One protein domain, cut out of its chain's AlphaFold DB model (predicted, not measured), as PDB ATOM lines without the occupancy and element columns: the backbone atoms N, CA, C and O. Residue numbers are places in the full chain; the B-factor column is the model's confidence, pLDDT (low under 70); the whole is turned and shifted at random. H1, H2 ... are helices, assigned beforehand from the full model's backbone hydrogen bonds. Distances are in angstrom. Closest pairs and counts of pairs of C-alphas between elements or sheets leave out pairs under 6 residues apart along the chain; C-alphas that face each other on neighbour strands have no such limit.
ATOM      1  N   ASN A  13      16.924   9.137 -37.603       89.44
ATOM      2  CA  ASN A  13      16.783   7.834 -36.956       89.44
ATOM      3  C   ASN A  13      15.573   7.067 -37.508       89.44
ATOM      4  O   ASN A  13      15.658   5.865 -37.750       89.44
ATOM      5  N   GLU A  14      14.459   7.766 -37.733       89.38
ATOM      6  CA  GLU A  14      13.228   7.183 -38.272       89.38
ATOM      7  C   GLU A  14      13.403   6.773 -39.740       89.38
ATOM      8  O   GLU A  14      13.006   5.676 -40.130       89.38
ATOM      9  N   ALA A  15      14.082   7.600 -40.536       92.50
ATOM     10  CA  ALA A  15      14.435   7.299 -41.918       92.50
ATOM     11  C   ALA A  15      15.357   6.073 -42.013       92.50
ATOM     12  O   ALA A  15      15.109   5.186 -42.831       92.50
ATOM     13  N   GLY A  16      16.370   5.976 -41.144       93.94
ATOM     14  CA  GLY A  16      17.264   4.817 -41.079       93.94
ATOM     15  C   GLY A  16      16.530   3.529 -40.704       93.94
ATOM     16  O   GLY A  16      16.677   2.509 -41.377       93.94
ATOM     17  N   GLN A  17      15.677   3.578 -39.675       94.25
ATOM     18  CA  GLN A  17      14.891   2.418 -39.256       94.25
ATOM     19  C   GLN A  17      13.897   1.981 -40.339       94.25
ATOM     20  O   GLN A  17      13.769   0.787 -40.614       94.25
ATOM     21  N   LYS A  18      13.199   2.933 -40.967       94.25
ATOM     22  CA  LYS A  18      12.241   2.656 -42.041       94.25
ATOM     23  C   LYS A  18      12.932   2.070 -43.274       94.25
ATOM     24  O   LYS A  18      12.430   1.101 -43.833       94.25
ATOM     25  N   GLY A  19      14.092   2.606 -43.658       93.88
ATOM     26  CA  GLY A  19      14.901   2.069 -44.753       93.88
ATOM     27  C   GLY A  19      15.395   0.647 -44.475       93.88
ATOM     28  O   GLY A  19      15.273  -0.221 -45.333       93.88
ATOM     29  N   GLY A  20      15.876   0.385 -43.255       93.50
ATOM     30  CA  GLY A  20      16.308  -0.952 -42.843       93.50
ATOM     31  C   GLY A  20      15.178  -1.985 -42.862       93.50
ATOM     32  O   GLY A  20      15.378  -3.087 -43.364       93.50
ATOM     33  N   LYS A  21      13.985  -1.618 -42.370       92.31
ATOM     34  CA  LYS A  21      12.795  -2.489 -42.406       92.31
ATOM     35  C   LYS A  21      12.365  -2.808 -43.833       92.31
ATOM     36  O   LYS A  21      12.286  -3.981 -44.168       92.31
ATOM     37  N   ALA A  22      12.193  -1.788 -44.676       93.06
ATOM     38  CA  ALA A  22      11.811  -1.992 -46.073       93.06
ATOM     39  C   ALA A  22      12.816  -2.896 -46.806       93.06
ATOM     40  O   ALA A  22      12.418  -3.798 -47.531       93.06
ATOM     41  N   ASN A  23      14.117  -2.709 -46.563       90.75
ATOM     42  CA  ASN A  23      15.154  -3.552 -47.152       90.75
ATOM     43  C   ASN A  23      15.108  -5.011 -46.661       90.75
ATOM     44  O   ASN A  23      15.420  -5.915 -47.431       90.75
ATOM     45  N   ALA A  24      14.754  -5.242 -45.393       90.31
ATOM     46  CA  ALA A  24      14.613  -6.581 -44.815       90.31
ATOM     47  C   ALA A  24      13.326  -7.296 -45.259       90.31
ATOM     48  O   ALA A  24      13.289  -8.519 -45.265       90.31
ATOM     49  N   GLU A  25      12.285  -6.550 -45.631       92.50
ATOM     50  CA  GLU A  25      11.034  -7.105 -46.164       92.50
ATOM     51  C   GLU A  25      11.152  -7.510 -47.641       92.50
ATOM     52  O   GLU A  25      10.423  -8.391 -48.090       92.50
ATOM     53  N   THR A  26      12.054  -6.883 -48.406       92.06
ATOM     54  CA  THR A  26      12.221  -7.155 -49.846       92.06
ATOM     55  C   THR A  26      13.282  -8.203 -50.174       92.06
ATOM     56  O   THR A  26      13.362  -8.620 -51.327       92.06
ATOM     57  N   HIS A  27      14.126  -8.592 -49.215       91.88
ATOM     58  CA  HIS A  27      15.245  -9.506 -49.445       91.88
ATOM     59  C   HIS A  27      15.251 -10.654 -48.441       91.88
ATOM     60  O   HIS A  27      15.040 -10.456 -47.247       91.88
ATOM     61  N   ASP A  28      15.582 -11.847 -48.925       89.62
ATOM     62  CA  ASP A  28      15.653 -13.044 -48.098       89.62
ATOM     63  C   ASP A  28      16.987 -13.171 -47.360       89.62
ATOM     64  O   ASP A  28      17.988 -12.511 -47.653       89.62
ATOM     65  N   ARG A  29      17.020 -14.097 -46.404       87.62
ATOM     66  CA  ARG A  29      18.209 -14.423 -45.616       87.62
ATOM     67  C   ARG A  29      19.441 -14.708 -46.480       87.62
ATOM     68  O   ARG A  29      20.521 -14.216 -46.163       87.62
ATOM     69  N   GLU A  30      19.276 -15.451 -47.572       88.56
ATOM     70  CA  GLU A  30      20.376 -15.814 -48.474       88.56
ATOM     71  C   GLU A  30      21.039 -14.582 -49.106       88.56
ATOM     72  O   GLU A  30      22.260 -14.529 -49.226       88.56
ATOM     73  N   HIS A  31      20.260 -13.542 -49.422       90.25
ATOM     74  CA  HIS A  31      20.779 -12.284 -49.957       90.25
ATOM     75  C   HIS A  31      21.697 -11.576 -48.947       90.25
ATOM     76  O   HIS A  31      22.788 -11.115 -49.292       90.25
ATOM     77  N   PHE A  32      21.291 -11.529 -47.675       87.19
ATOM     78  CA  PHE A  32      22.111 -10.953 -46.606       87.19
ATOM     79  C   PHE A  32      23.354 -11.793 -46.307       87.19
ATOM     80  O   PHE A  32      24.424 -11.234 -46.058       87.19
ATOM     81  N   GLU A  33      23.240 -13.121 -46.360       87.62
ATOM     82  CA  GLU A  33      24.370 -14.037 -46.192       87.62
ATOM     83  C   GLU A  33      25.383 -13.902 -47.338       87.62
ATOM     84  O   GLU A  33      26.589 -13.858 -47.089       87.62
ATOM     85  N   GLU A  34      24.925 -13.745 -48.582       87.38
ATOM     86  CA  GLU A  34      25.785 -13.488 -49.737       87.38
ATOM     87  C   GLU A  34      26.507 -12.141 -49.615       87.38
ATOM     88  O   GLU A  34      27.721 -12.076 -49.825       87.38
ATOM     89  N   ILE A  35      25.798 -11.070 -49.234       84.75
ATOM     90  CA  ILE A  35      26.399  -9.748 -49.002       84.75
ATOM     91  C   ILE A  35      27.422  -9.813 -47.868       84.75
ATOM     92  O   ILE A  35      28.536  -9.314 -48.026       84.75
ATOM     93  N   GLY A  36      27.083 -10.459 -46.751       78.88
ATOM     94  CA  GLY A  36      27.998 -10.660 -45.630       78.88
ATOM     95  C   GLY A  36      29.235 -11.462 -46.037       78.88
ATOM     96  O   GLY A  36      30.359 -11.077 -45.721       78.88
ATOM     97  N   SER A  37      29.047 -12.528 -46.820       80.44
ATOM     98  CA  SER A  37      30.131 -13.354 -47.354       80.44
ATOM     99  C   SER A  37      31.028 -12.565 -48.308       80.44
ATOM    100  O   SER A  37      32.248 -12.591 -48.167       80.44
ATOM    101  N   LYS A  38      30.457 -11.815 -49.259       79.69
ATOM    102  CA  LYS A  38      31.213 -10.961 -50.189       79.69
ATOM    103  C   LYS A  38      31.933  -9.827 -49.466       79.69
ATOM    104  O   LYS A  38      33.088  -9.568 -49.778       79.69
ATOM    105  N   GLY A  39      31.294  -9.189 -48.487       72.69
ATOM    106  CA  GLY A  39      31.908  -8.166 -47.641       72.69
ATOM    107  C   GLY A  39      33.075  -8.721 -46.825       72.69
ATOM    108  O   GLY A  39      34.137  -8.105 -46.782       72.69
ATOM    109  N   GLY A  40      32.922  -9.921 -46.263       67.38
ATOM    110  CA  GLY A  40      33.988 -10.633 -45.556       67.38
ATOM    111  C   GLY A  40      35.129 -11.101 -46.465       67.38
ATOM    112  O   GLY A  40      36.276 -11.098 -46.039       67.38
ATOM    113  N   LYS A  41      34.838 -11.461 -47.721       65.44
ATOM    114  CA  LYS A  41      35.846 -11.848 -48.726       65.44
ATOM    115  C   LYS A  41      36.593 -10.646 -49.312       65.44
ATOM    116  O   LYS A  41      37.791 -10.737 -49.550       65.44
ATOM    117  N   ASN A  42      35.891  -9.541 -49.572       61.69
ATOM    118  CA  ASN A  42      36.458  -8.319 -50.154       61.69
ATOM    119  C   ASN A  42      37.190  -7.469 -49.105       61.69
ATOM    120  O   ASN A  42      38.155  -6.770 -49.404       61.69
ATOM    121  N   SER A  43      36.776  -7.569 -47.844       57.84
ATOM    122  CA  SER A  43      37.620  -7.166 -46.736       57.84
ATOM    123  C   SER A  43      38.755  -8.182 -46.616       57.84
ATOM    124  O   SER A  43      38.651  -9.173 -45.900       57.84
ATOM    125  N   GLY A  44      39.916  -7.884 -47.202       52.25
ATOM    126  CA  GLY A  44      41.200  -8.451 -46.761       52.25
ATOM    127  C   GLY A  44      41.539  -8.121 -45.290       52.25
ATOM    128  O   GLY A  44      42.695  -8.168 -44.889       52.25
ATOM    129  N   GLY A  45      40.551  -7.721 -44.485       58.22
ATOM    130  CA  GLY A  45      40.616  -7.403 -43.069       58.22
ATOM    131  C   GLY A  45      40.390  -8.605 -42.162       58.22
ATOM    132  O   GLY A  45      40.180  -8.408 -40.967       58.22
ATOM    133  N   ASN A  46      40.464  -9.838 -42.671       58.03
ATOM    134  CA  ASN A  46      40.741 -10.941 -41.769       58.03
ATOM    135  C   ASN A  46      42.218 -10.837 -41.382       58.03
ATOM    136  O   ASN A  46      43.107 -11.261 -42.114       58.03
ATOM    137  N   PHE A  47      42.462 -10.293 -40.196       62.09
ATOM    138  CA  PHE A  47      43.710 -10.396 -39.440       62.09
ATOM    139  C   PHE A  47      44.306 -11.825 -39.414       62.09
ATOM    140  O   PHE A  47      45.468 -12.011 -39.081       62.09
ATOM    141  N   ALA A  48      43.529 -12.842 -39.803       59.72
ATOM    142  CA  ALA A  48      43.990 -14.202 -40.055       59.72
ATOM    143  C   ALA A  48      45.057 -14.324 -41.160       59.72
ATOM    144  O   ALA A  48      45.894 -15.214 -41.073       59.72
ATOM    145  N   ASN A  49      45.036 -13.461 -42.182       64.56
ATOM    146  CA  ASN A  49      46.009 -13.503 -43.284       64.56
ATOM    147  C   ASN A  49      47.220 -12.585 -43.044       64.56
ATOM    148  O   ASN A  49      48.190 -12.653 -43.791       64.56
ATOM    149  N   ASP A  50      47.155 -11.731 -42.019       70.25
ATOM    150  CA  ASP A  50      48.208 -10.784 -41.646       70.25
ATOM    151  C   ASP A  50      48.330 -10.738 -40.109       70.25
ATOM    152  O   ASP A  50      47.702  -9.901 -39.441       70.25
ATOM    153  N   PRO A  51      49.101 -11.679 -39.529       74.88
ATOM    154  CA  PRO A  51      49.296 -11.788 -38.086       74.88
ATOM    155  C   PRO A  51      49.945 -10.542 -37.472       74.88
ATOM    156  O   PRO A  51      49.723 -10.248 -36.295       74.88
ATOM    157  N   GLU A  52      50.737  -9.800 -38.248       80.12
ATOM    158  CA  GLU A  52      51.380  -8.571 -37.787       80.12
ATOM    159  C   GLU A  52      50.336  -7.470 -37.607       80.12
ATOM    160  O   GLU A  52      50.220  -6.906 -36.518       80.12
ATOM    161  N   LYS A  53      49.473  -7.263 -38.606       79.81
ATOM    162  CA  LYS A  53      48.343  -6.328 -38.516       79.81
ATOM    163  C   LYS A  53      47.348  -6.719 -37.420       79.81
ATOM    164  O   LYS A  53      46.780  -5.846 -36.761       79.81
ATOM    165  N   ALA A  54      47.152  -8.022 -37.196       78.38
ATOM    166  CA  ALA A  54      46.355  -8.559 -36.087       78.38
ATOM    167  C   ALA A  54      46.925  -8.135 -34.733       78.38
ATOM    168  O   ALA A  54      46.215  -7.622 -33.866       78.38
ATOM    169  N   SER A  55      48.234  -8.339 -34.583       82.31
ATOM    170  CA  SER A  55      49.000  -8.004 -33.390       82.31
ATOM    171  C   SER A  55      48.990  -6.499 -33.133       82.31
ATOM    172  O   SER A  55      48.745  -6.075 -32.006       82.31
ATOM    173  N   GLU A  56      49.174  -5.667 -34.162       81.31
ATOM    174  CA  GLU A  56      49.099  -4.207 -34.045       81.31
ATOM    175  C   GLU A  56      47.706  -3.712 -33.648       81.31
ATOM    176  O   GLU A  56      47.585  -2.875 -32.750       81.31
ATOM    177  N   ALA A  57      46.645  -4.245 -34.262       79.94
ATOM    178  CA  ALA A  57      45.272  -3.893 -33.910       79.94
ATOM    179  C   ALA A  57      44.929  -4.304 -32.467       79.94
ATOM    180  O   ALA A  57      44.338  -3.512 -31.732       79.94
ATOM    181  N   GLY A  58      45.356  -5.496 -32.035       80.56
ATOM    182  CA  GLY A  58      45.197  -5.967 -30.656       80.56
ATOM    183  C   GLY A  58      45.982  -5.125 -29.648       80.56
ATOM    184  O   GLY A  58      45.429  -4.718 -28.626       80.56
ATOM    185  N   LYS A  59      47.240  -4.785 -29.957       83.94
ATOM    186  CA  LYS A  59      48.068  -3.885 -29.138       83.94
ATOM    187  C   LYS A  59      47.423  -2.511 -29.007       83.94
ATOM    188  O   LYS A  59      47.240  -2.044 -27.890       83.94
ATOM    189  N   LYS A  60      47.017  -1.890 -30.116       79.69
ATOM    190  CA  LYS A  60      46.380  -0.566 -30.118       79.69
ATOM    191  C   LYS A  60      45.033  -0.571 -29.391       79.69
ATOM    192  O   LYS A  60      44.729   0.368 -28.657       79.69
ATOM    193  N   GLY A  61      44.249  -1.639 -29.555       76.75
ATOM    194  CA  GLY A  61      42.996  -1.853 -28.830       76.75
ATOM    195  C   GLY A  61      43.209  -2.005 -27.322       76.75
ATOM    196  O   GLY A  61      42.517  -1.357 -26.546       76.75
ATOM    197  N   GLY A  62      44.209  -2.790 -26.908       76.19
ATOM    198  CA  GLY A  62      44.562  -2.988 -25.499       76.19
ATOM    199  C   GLY A  62      45.235  -1.776 -24.849       76.19
ATOM    200  O   GLY A  62      45.064  -1.537 -23.657       76.19
ATOM    201  N   GLN A  63      45.960  -0.966 -25.622       70.06
ATOM    202  CA  GLN A  63      46.562   0.281 -25.144       70.06
ATOM    203  C   GLN A  63      45.506   1.329 -24.771       70.06
ATOM    204  O   GLN A  63      45.722   2.097 -23.836       70.06
ATOM    205  N   ASN A  64      44.344   1.325 -25.435       58.97
ATOM    206  CA  ASN A  64      43.219   2.191 -25.071       58.97
ATOM    207  C   ASN A  64      42.507   1.731 -23.779       58.97
ATOM    208  O   ASN A  64      41.759   2.484 -23.167       58.97
ATOM    209  N   SER A  65      42.776   0.506 -23.317       58.09
ATOM    210  CA  SER A  65      42.218  -0.033 -22.073       58.09
ATOM    211  C   SER A  65      42.977   0.417 -20.821       58.09
ATOM    212  O   SER A  65      42.509   0.158 -19.717       58.09
TER     213      SER A  65
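Overview. This is residues 13 to 65 of the 72 residues of an uncharacterized protein of Chromohalobacter salexigens (UniProt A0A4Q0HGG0). Three helices follow one another end to end as a wide, open U: H1 and H3 are its two arms, and H2 with the link after it, residues 43 to 50, makes the base. The space between the arms is empty, and no helix touches another. The printed part has 53 residues with three named helices, in the order H1, H2, H3, and no named strand; the class is all helix. The whole is extended, with a radius of gyration of the C-alphas of 16.8 A, and flat, spanning 41 by 26 by 12 A.

Along the chain. H1 holds residues 13 to 26 and is 20.3 A long from first to last C-alpha; it begins with C-alpha 13 at (16.783, 7.834, -36.956). H2 holds residues 29 to 42 and is 19.8 A long; along it x grows, from C-alpha 29 at (18.209, -14.423, -45.616) to C-alpha 42 at (36.458, -8.319, -50.154). H3, the longest helix by residues, holds residues 51 to 65, is 21.1 A long and ends with C-alpha 65 at (42.218, -0.033, -22.073).

Arrangement. A tight link of 2 residues joins H1 to H2, yet the two are apart, with no C-alpha of the one within 8 A of the other. A short link of 8 residues joins H2 to H3, and these are apart by the same test. H1 and H3 are apart too. Residues 13 to 23, which belong to H1, stand free, and so do residues 59 to 65, which belong to H3. In H1 and H2 every O i to N i+4 pair is within hydrogen-bond range; in H3 10 of 11 are.

Size, cuts and confidence. The two C-alphas farthest apart are those of Thr 26 and Gln 63, at 43.0 A; those of Asn 13 and Ser 65, the first and last printed, are 30.5 A apart. The printed part has no cut and no long link. The mean pLDDT of the printed part is 79.6, and the model's confidence is under 70 in residues 40 to 49 and 64 to 65.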